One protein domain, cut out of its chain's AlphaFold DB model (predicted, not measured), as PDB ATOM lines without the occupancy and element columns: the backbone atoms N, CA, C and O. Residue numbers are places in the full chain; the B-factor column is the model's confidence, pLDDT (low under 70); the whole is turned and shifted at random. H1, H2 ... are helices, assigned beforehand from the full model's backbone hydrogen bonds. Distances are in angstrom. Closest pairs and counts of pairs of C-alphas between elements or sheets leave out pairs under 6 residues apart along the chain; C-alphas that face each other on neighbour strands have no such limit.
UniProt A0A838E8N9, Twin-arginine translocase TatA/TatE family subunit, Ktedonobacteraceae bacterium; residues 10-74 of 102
ATOM      1  N   ALA A  10     -54.116   9.286  -1.872       89.88
ATOM      2  CA  ALA A  10     -54.435   8.040  -1.193       89.88
ATOM      3  C   ALA A  10     -55.810   7.524  -1.622       89.88
ATOM      4  O   ALA A  10     -55.931   6.340  -1.905       89.88
ATOM      5  N   GLY A  11     -56.813   8.398  -1.749       92.69
ATOM      6  CA  GLY A  11     -58.142   8.054  -2.251       92.69
ATOM      7  C   GLY A  11     -58.128   7.517  -3.683       92.69
ATOM      8  O   GLY A  11     -58.761   6.498  -3.949       92.69
ATOM      9  N   VAL A  12     -57.364   8.133  -4.592       93.31
ATOM     10  CA  VAL A  12     -57.209   7.654  -5.979       93.31
ATOM     11  C   VAL A  12     -56.524   6.288  -6.013       93.31
ATOM     12  O   VAL A  12     -57.002   5.372  -6.680       93.31
ATOM     13  N   VAL A  13     -55.443   6.109  -5.254       91.69
ATOM     14  CA  VAL A  13     -54.743   4.819  -5.146       91.69
ATOM     15  C   VAL A  13     -55.664   3.754  -4.538       91.69
ATOM     16  O   VAL A  13     -55.724   2.633  -5.043       91.69
ATOM     17  N   LEU A  14     -56.444   4.100  -3.510       90.31
ATOM     18  CA  LEU A  14     -57.419   3.196  -2.899       90.31
ATOM     19  C   LEU A  14     -58.557   2.838  -3.857       90.31
ATOM     20  O   LEU A  14     -59.053   1.721  -3.796       90.31
ATOM     21  N   ALA A  15     -58.970   3.755  -4.730       90.88
ATOM     22  CA  ALA A  15     -60.001   3.500  -5.729       90.88
ATOM     23  C   ALA A  15     -59.505   2.570  -6.848       90.88
ATOM     24  O   ALA A  15     -60.264   1.726  -7.315       90.88
ATOM     25  N   LEU A  16     -58.235   2.692  -7.251       91.31
ATOM     26  CA  LEU A  16     -57.631   1.861  -8.298       91.31
ATOM     27  C   LEU A  16     -57.297   0.446  -7.815       91.31
ATOM     28  O   LEU A  16     -57.592  -0.528  -8.503       91.31
ATOM     29  N   PHE A  17     -56.677   0.328  -6.640       88.19
ATOM     30  CA  PHE A  17     -56.215  -0.958  -6.108       88.19
ATOM     31  C   PHE A  17     -57.221  -1.599  -5.142       88.19
ATOM     32  O   PHE A  17     -57.224  -2.813  -4.951       88.19
ATOM     33  N   GLY A  18     -58.104  -0.806  -4.537       86.69
ATOM     34  CA  GLY A  18     -59.054  -1.262  -3.528       86.69
ATOM     35  C   GLY A  18     -58.431  -1.404  -2.129       86.69
ATOM     36  O   GLY A  18     -57.263  -1.780  -1.983       86.69
ATOM     37  N   PRO A  19     -59.216  -1.192  -1.053       82.50
ATOM     38  CA  PRO A  19     -58.719  -1.308   0.321       82.50
ATOM     39  C   PRO A  19     -58.297  -2.739   0.679       82.50
ATOM     40  O   PRO A  19     -57.322  -2.931   1.402       82.50
ATOM     41  N   LYS A  20     -58.972  -3.761   0.131       82.75
ATOM     42  CA  LYS A  20     -58.628  -5.172   0.380       82.75
ATOM     43  C   LYS A  20     -57.247  -5.554  -0.156       82.75
ATOM     44  O   LYS A  20     -56.545  -6.322   0.495       82.75
ATOM     45  N   MET A  21     -56.863  -5.036  -1.323       83.56
ATOM     46  CA  MET A  21     -55.588  -5.386  -1.950       83.56
ATOM     47  C   MET A  21     -54.416  -4.775  -1.181       83.56
ATOM     48  O   MET A  21     -53.472  -5.481  -0.834       83.56
ATOM     49  N   LEU A  22     -54.520  -3.489  -0.826       80.44
ATOM     50  CA  LEU A  22     -53.541  -2.802   0.021       80.44
ATOM     51  C   LEU A  22     -53.413  -3.450   1.397       80.44
ATOM     52  O   LEU A  22     -52.304  -3.589   1.899       80.44
ATOM     53  N   GLN A  23     -54.524  -3.891   1.987       83.62
ATOM     54  CA  GLN A  23     -54.500  -4.564   3.282       83.62
ATOM     55  C   GLN A  23     -53.819  -5.941   3.212       83.62
ATOM     56  O   GLN A  23     -53.056  -6.275   4.117       83.62
ATOM     57  N   SER A  24     -54.033  -6.716   2.141       78.81
ATOM     58  CA  SER A  24     -53.325  -7.989   1.930       78.81
ATOM     59  C   SER A  24     -51.829  -7.760   1.725       78.81
ATOM     60  O   SER A  24     -51.020  -8.340   2.442       78.81
ATOM     61  N   ILE A  25     -51.455  -6.836   0.828       79.88
ATOM     62  CA  ILE A  25     -50.050  -6.496   0.567       79.88
ATOM     63  C   ILE A  25     -49.382  -5.972   1.835       79.88
ATOM     64  O   ILE A  25     -48.269  -6.376   2.131       79.88
ATOM     65  N   ALA A  26     -50.042  -5.120   2.619       80.69
ATOM     66  CA  ALA A  26     -49.490  -4.625   3.875       80.69
ATOM     67  C   ALA A  26     -49.322  -5.739   4.920       80.69
ATOM     68  O   ALA A  26     -48.355  -5.718   5.677       80.69
ATOM     69  N   HIS A  27     -50.224  -6.724   4.967       79.81
ATOM     70  CA  HIS A  27     -50.103  -7.861   5.879       79.81
ATOM     71  C   HIS A  27     -48.942  -8.790   5.486       79.81
ATOM     72  O   HIS A  27     -48.166  -9.216   6.345       79.81
ATOM     73  N   ASP A  28     -48.786  -9.055   4.189       77.06
ATOM     74  CA  ASP A  28     -47.732  -9.917   3.653       77.06
ATOM     75  C   ASP A  28     -46.363  -9.212   3.650       77.06
ATOM     76  O   ASP A  28     -45.368  -9.756   4.136       77.06
ATOM     77  N   ALA A  29     -46.316  -7.953   3.212       76.50
ATOM     78  CA  ALA A  29     -45.126  -7.107   3.264       76.50
ATOM     79  C   ALA A  29     -44.744  -6.746   4.704       76.50
ATOM     80  O   ALA A  29     -43.559  -6.648   4.995       76.50
ATOM     81  N   GLY A  30     -45.698  -6.608   5.630       77.00
ATOM     82  CA  GLY A  30     -45.420  -6.362   7.047       77.00
ATOM     83  C   GLY A  30     -44.670  -7.523   7.704       77.00
ATOM     84  O   GLY A  30     -43.695  -7.307   8.423       77.00
ATOM     85  N   LYS A  31     -45.051  -8.769   7.383       74.00
ATOM     86  CA  LYS A  31     -44.314  -9.969   7.816       74.00
ATOM     87  C   LYS A  31     -42.941 -10.074   7.146       74.00
ATOM     88  O   LYS A  31     -41.968 -10.429   7.810       74.00
ATOM     89  N   GLY A  32     -42.849  -9.755   5.852       76.56
ATOM     90  CA  GLY A  32     -41.587  -9.764   5.103       76.56
ATOM     91  C   GLY A  32     -40.600  -8.692   5.573       76.56
ATOM     92  O   GLY A  32     -39.418  -8.969   5.750       76.56
ATOM     93  N   MET A  33     -41.089  -7.486   5.849       76.62
ATOM     94  CA  MET A  33     -40.287  -6.350   6.294       76.62
ATOM     95  C   MET A  33     -39.821  -6.505   7.743       76.62
ATOM     96  O   MET A  33     -38.706  -6.096   8.048       76.62
ATOM     97  N   GLY A  34     -40.611  -7.149   8.611       75.81
ATOM     98  CA  GLY A  34     -40.170  -7.536   9.956       75.81
ATOM     99  C   GLY A  34     -38.961  -8.472   9.912       75.81
ATOM    100  O   GLY A  34     -37.920  -8.153  10.479       75.81
ATOM    101  N   LYS A  35     -39.047  -9.555   9.129       75.00
ATOM    102  CA  LYS A  35     -37.929 -10.495   8.942       75.00
ATOM    103  C   LYS A  35     -36.726  -9.849   8.255       75.00
ATOM    104  O   LYS A  35     -35.597 -10.074   8.665       75.00
ATOM    105  N   ALA A  36     -36.949  -9.019   7.237       76.31
ATOM    106  CA  ALA A  36     -35.870  -8.301   6.562       76.31
ATOM    107  C   ALA A  36     -35.176  -7.292   7.490       76.31
ATOM    108  O   ALA A  36     -33.963  -7.117   7.402       76.31
ATOM    109  N   LYS A  37     -35.923  -6.646   8.393       76.44
ATOM    110  CA  LYS A  37     -35.362  -5.752   9.406       76.44
ATOM    111  C   LYS A  37     -34.537  -6.526  10.429       76.44
ATOM    112  O   LYS A  37     -33.413  -6.120  10.673       76.44
ATOM    113  N   GLU A  38     -35.051  -7.638  10.951       79.75
ATOM    114  CA  GLU A  38     -34.310  -8.506  11.879       79.75
ATOM    115  C   GLU A  38     -33.046  -9.084  11.239       79.75
ATOM    116  O   GLU A  38     -31.987  -9.063  11.853       79.75
ATOM    117  N   MET A  39     -33.120  -9.539   9.987       76.44
ATOM    118  CA  MET A  39     -31.951 -10.042   9.264       76.44
ATOM    119  C   MET A  39     -30.943  -8.933   8.974       76.44
ATOM    120  O   MET A  39     -29.753  -9.170   9.112       76.44
ATOM    121  N   LYS A  40     -31.383  -7.724   8.603       79.12
ATOM    122  CA  LYS A  40     -30.484  -6.580   8.408       79.12
ATOM    123  C   LYS A  40     -29.839  -6.140   9.725       79.12
ATOM    124  O   LYS A  40     -28.648  -5.862   9.712       79.12
ATOM    125  N   ASP A  41     -30.592  -6.082  10.825       75.06
ATOM    126  CA  ASP A  41     -30.057  -5.752  12.155       75.06
ATOM    127  C   ASP A  41     -29.066  -6.819  12.622       75.06
ATOM    128  O   ASP A  41     -27.975  -6.473  13.060       75.06
ATOM    129  N   ALA A  42     -29.393  -8.105  12.469       73.44
ATOM    130  CA  ALA A  42     -28.481  -9.199  12.789       73.44
ATOM    131  C   ALA A  42     -27.219  -9.147  11.917       73.44
ATOM    132  O   ALA A  42     -26.112  -9.237  12.431       73.44
ATOM    133  N   LEU A  43     -27.369  -8.907  10.612       69.44
ATOM    134  CA  LEU A  43     -26.256  -8.774   9.673       69.44
ATOM    135  C   LEU A  43     -25.377  -7.555   9.996       69.44
ATOM    136  O   LEU A  43     -24.163  -7.653   9.930       69.44
ATOM    137  N   MET A  44     -25.968  -6.417  10.366       69.81
ATOM    138  CA  MET A  44     -25.226  -5.218  10.781       69.81
ATOM    139  C   MET A  44     -24.581  -5.359  12.162       69.81
ATOM    140  O   MET A  44     -23.616  -4.659  12.446       69.81
ATOM    141  N   SER A  45     -25.118  -6.228  13.017       70.38
ATOM    142  CA  SER A  45     -24.555  -6.506  14.341       70.38
ATOM    143  C   SER A  45     -23.378  -7.481  14.269       70.38
ATOM    144  O   SER A  45     -22.469  -7.381  15.088       70.38
ATOM    145  N   ASP A  46     -23.392  -8.404  13.301       61.84
ATOM    146  CA  ASP A  46     -22.364  -9.440  13.130       61.84
ATOM    147  C   ASP A  46     -21.265  -9.039  12.125       61.84
ATOM    148  O   ASP A  46     -20.112  -9.438  12.276       61.84
ATOM    149  N   LEU A  47     -21.577  -8.208  11.118       57.62
ATOM    150  CA  LEU A  47     -20.572  -7.657  10.204       57.62
ATOM    151  C   LEU A  47     -20.072  -6.289  10.683       57.62
ATOM    152  O   LEU A  47     -20.869  -5.349  10.768       57.62
ATOM    153  N   PRO A  48     -18.754  -6.113  10.894       59.75
ATOM    154  CA  PRO A  48     -18.192  -4.790  11.107       59.75
ATOM    155  C   PRO A  48     -18.456  -3.951   9.853       59.75
ATOM    156  O   PRO A  48     -18.125  -4.331   8.727       59.75
ATOM    157  N   VAL A  49     -19.082  -2.794  10.039       60.88
ATOM    158  CA  VAL A  49     -19.407  -1.842   8.966       60.88
ATOM    159  C   VAL A  49     -18.177  -1.422   8.145       60.88
ATOM    160  O   VAL A  49     -18.324  -1.061   6.973       60.88
ATOM    161  N   GLU A  50     -16.966  -1.549   8.701       60.03
ATOM    162  CA  GLU A  50     -15.709  -1.434   7.960       60.03
ATOM    163  C   GLU A  50     -15.586  -2.432   6.786       60.03
ATOM    164  O   GLU A  50     -15.145  -2.036   5.705       60.03
ATOM    165  N   ASP A  51     -16.005  -3.695   6.934       57.56
ATOM    166  CA  ASP A  51     -15.831  -4.729   5.899       57.56
ATOM    167  C   ASP A  51     -16.834  -4.600   4.747       57.56
ATOM    168  O   ASP A  51     -16.474  -4.806   3.585       57.56
ATOM    169  N   ILE A  52     -18.069  -4.159   5.018       61.56
ATOM    170  CA  ILE A  52     -19.069  -3.901   3.966       61.56
ATOM    171  C   ILE A  52     -18.603  -2.752   3.064       61.56
ATOM    172  O   ILE A  52     -18.702  -2.835   1.837       61.56
ATOM    173  N   HIS A  53     -18.017  -1.704   3.645       60.47
ATOM    174  CA  HIS A  53     -17.455  -0.593   2.882       60.47
ATOM    175  C   HIS A  53     -16.253  -1.030   2.021       60.47
ATOM    176  O   HIS A  53     -16.092  -0.546   0.898       60.47
ATOM    177  N   ASN A  54     -15.447  -1.990   2.488       59.16
ATOM    178  CA  ASN A  54     -14.351  -2.572   1.707       59.16
ATOM    179  C   ASN A  54     -14.842  -3.536   0.609       59.16
ATOM    180  O   ASN A  54     -14.292  -3.534  -0.494       59.16
ATOM    181  N   MET A  55     -15.908  -4.306   0.840       57.22
ATOM    182  CA  MET A  55     -16.529  -5.150  -0.190       57.22
ATOM    183  C   MET A  55     -17.208  -4.318  -1.283       57.22
ATOM    184  O   MET A  55     -17.005  -4.596  -2.462       57.22
ATOM    185  N   THR A  56     -17.930  -3.246  -0.936       62.59
ATOM    186  CA  THR A  56     -18.513  -2.318  -1.924       62.59
ATOM    187  C   THR A  56     -17.438  -1.663  -2.796       62.59
ATOM    188  O   THR A  56     -17.616  -1.555  -4.010       62.59
ATOM    189  N   LYS A  57     -16.285  -1.302  -2.217       58.47
ATOM    190  CA  LYS A  57     -15.131  -0.794  -2.979       58.47
ATOM    191  C   LYS A  57     -14.547  -1.835  -3.942       58.47
ATOM    192  O   LYS A  57     -14.145  -1.471  -5.042       58.47
ATOM    193  N   ASN A  58     -14.539  -3.116  -3.569       56.78
ATOM    194  CA  ASN A  58     -14.027  -4.200  -4.419       56.78
ATOM    195  C   ASN A  58     -15.034  -4.685  -5.480       56.78
ATOM    196  O   ASN A  58     -14.621  -5.106  -6.559       56.78
ATOM    197  N   VAL A  59     -16.344  -4.565  -5.239       58.88
ATOM    198  CA  VAL A  59     -17.387  -4.857  -6.242       58.88
ATOM    199  C   VAL A  59     -17.351  -3.855  -7.400       58.88
ATOM    200  O   VAL A  59     -17.667  -4.218  -8.526       58.88
ATOM    201  N   SER A  60     -16.858  -2.632  -7.186       56.94
ATOM    202  CA  SER A  60     -16.633  -1.665  -8.272       56.94
ATOM    203  C   SER A  60     -15.540  -2.086  -9.272       56.94
ATOM    204  O   SER A  60     -15.338  -1.393 -10.271       56.94
ATOM    205  N   ARG A  61     -14.812  -3.184  -9.021       60.44
ATOM    206  CA  ARG A  61     -13.738  -3.673  -9.899       60.44
ATOM    207  C   ARG A  61     -14.239  -4.591 -11.017       60.44
ATOM    208  O   ARG A  61     -13.441  -4.982 -11.864       60.44
ATOM    209  N   VAL A  62     -15.530  -4.935 -11.050       71.38
ATOM    210  CA  VAL A  62     -16.078  -5.676 -12.192       71.38
ATOM    211  C   VAL A  62     -16.354  -4.713 -13.352       71.38
ATOM    212  O   VAL A  62     -16.957  -3.657 -13.149       71.38
ATOM    213  N   PRO A  63     -15.897  -5.032 -14.572       64.38
ATOM    214  CA  PRO A  63     -16.083  -4.159 -15.721       64.38
ATOM    215  C   PRO A  63     -17.576  -4.012 -16.020       64.38
ATOM    216  O   PRO A  63     -18.274  -4.992 -16.272       64.38
ATOM    217  N   LEU A  64     -18.062  -2.770 -16.030       74.31
ATOM    218  CA  LEU A  64     -19.476  -2.451 -16.251       74.31
ATOM    219  C   LEU A  64     -19.895  -2.610 -17.723       74.31
ATOM    220  O   LEU A  64     -21.056  -2.406 -18.069       74.31
ATOM    221  N   ASN A  65     -18.951  -2.950 -18.607       74.25
ATOM    222  CA  ASN A  65     -19.204  -3.258 -20.009       74.25
ATOM    223  C   ASN A  65     -18.101  -4.147 -20.617       74.25
ATOM    224  O   ASN A  65     -16.969  -4.209 -20.132       74.25
ATOM    225  N   SER A  66     -18.417  -4.801 -21.738       75.25
ATOM    226  CA  SER A  66     -17.526  -5.758 -22.410       75.25
ATOM    227  C   SER A  66     -16.229  -5.137 -22.945       75.25
ATOM    228  O   SER A  66     -15.201  -5.807 -22.987       75.25
ATOM    229  N   ARG A  67     -16.239  -3.851 -23.330       75.69
ATOM    230  CA  ARG A  67     -15.026  -3.150 -23.806       75.69
ATOM    231  C   ARG A  67     -14.050  -2.897 -22.652       75.69
ATOM    232  O   ARG A  67     -12.847  -3.057 -22.823       75.69
ATOM    233  N   GLN A  68     -14.572  -2.574 -21.471       74.44
ATOM    234  CA  GLN A  68     -13.808  -2.399 -20.238       74.44
ATOM    235  C   GLN A  68     -13.250  -3.734 -19.727       74.44
ATOM    236  O   GLN A  68     -12.129  -3.769 -19.225       74.44
ATOM    237  N   ALA A  69     -13.977  -4.839 -19.927       78.25
ATOM    238  CA  ALA A  69     -13.482  -6.179 -19.611       78.25
ATOM    239  C   ALA A  69     -12.251  -6.545 -20.450       78.25
ATOM    240  O   ALA A  69     -11.245  -6.993 -19.906       78.25
ATOM    241  N   LEU A  70     -12.297  -6.284 -21.762       78.38
ATOM    242  CA  LEU A  70     -11.162  -6.504 -22.664       78.38
ATOM    243  C   LEU A  70      -9.947  -5.646 -22.286       78.38
ATOM    244  O   LEU A  70      -8.830  -6.156 -22.276       78.38
ATOM    245  N   GLY A  71     -10.160  -4.381 -21.911       73.75
ATOM    246  CA  GLY A  71      -9.092  -3.514 -21.404       73.75
ATOM    247  C   GLY A  71      -8.456  -4.047 -20.115       73.75
ATOM    248  O   GLY A  71      -7.234  -4.053 -19.991       73.75
ATOM    249  N   MET A  72      -9.264  -4.581 -19.191       76.12
ATOM    250  CA  MET A  72      -8.764  -5.231 -17.974       76.12
ATOM    251  C   MET A  72      -8.004  -6.538 -18.252       76.12
ATOM    252  O   MET A  72      -7.024  -6.828 -17.575       76.12
ATOM    253  N   LEU A  73      -8.405  -7.316 -19.259       72.38
ATOM    254  CA  LEU A  73      -7.691  -8.524 -19.696       72.38
ATOM    255  C   LEU A  73      -6.336  -8.199 -20.343       72.38
ATOM    256  O   LEU A  73      -5.362  -8.912 -20.116       72.38
ATOM    257  N   MET A  74      -6.270  -7.119 -21.125       67.62
ATOM    258  CA  MET A  74      -5.031  -6.649 -21.749       67.62
ATOM    259  C   MET A  74      -4.062  -6.065 -20.709       67.62
ATOM    260  O   MET A  74      -2.905  -6.466 -20.688       67.62
TER     261      MET A  74
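Overview. This is residues 10 to 74 of the 102 residues of the protein "Twin-arginine translocase TatA/TatE family subunit" of Ktedonobacteraceae bacterium (UniProt A0A838E8N9). The four helices make an open, wide V with no packed core: the long helix H2 is one arm, H3 and the stretch after it form the other, and short helices turn off at the two tips, H1 at one and H4 at the other. The printed part has 65 residues, is all helix, with H1 to H4 in chain order and no named strand, and is extended, with a radius of gyration of the C-alphas of 20.9 A and spans of 58 by 34 by 16 A.

Arrangement. H1, residues 10 to 17, is close to but not clearly touching H2, residues 19 to 46; their closest C-alphas, of Leu 14 and Leu 22, are 7.7 A apart, and their lines are about perpendicular at 77 degrees. H2 and H3, residues 49 to 59, meet only through their link. H3 and H4, residues 66 to 74, are apart. In each of the four helices every O i to N i+4 pair is within hydrogen-bond range.

Along the chain. H1 begins at C-alpha 10 (-54.435, 8.040, -1.193). H2 is 39.4 A long, with a kink of 26 degrees near residue 31. H3 is 15.6 A long. H4 ends at C-alpha 74 (-5.031, -6.649, -21.749).

Size, cuts and confidence. The C-alphas farthest apart, of Gly 11 and Met 74, are 58.5 A apart. The printed part has no cut and no long link. Confidence is low at residues 43 to 44, 46 to 61, 63 and 74.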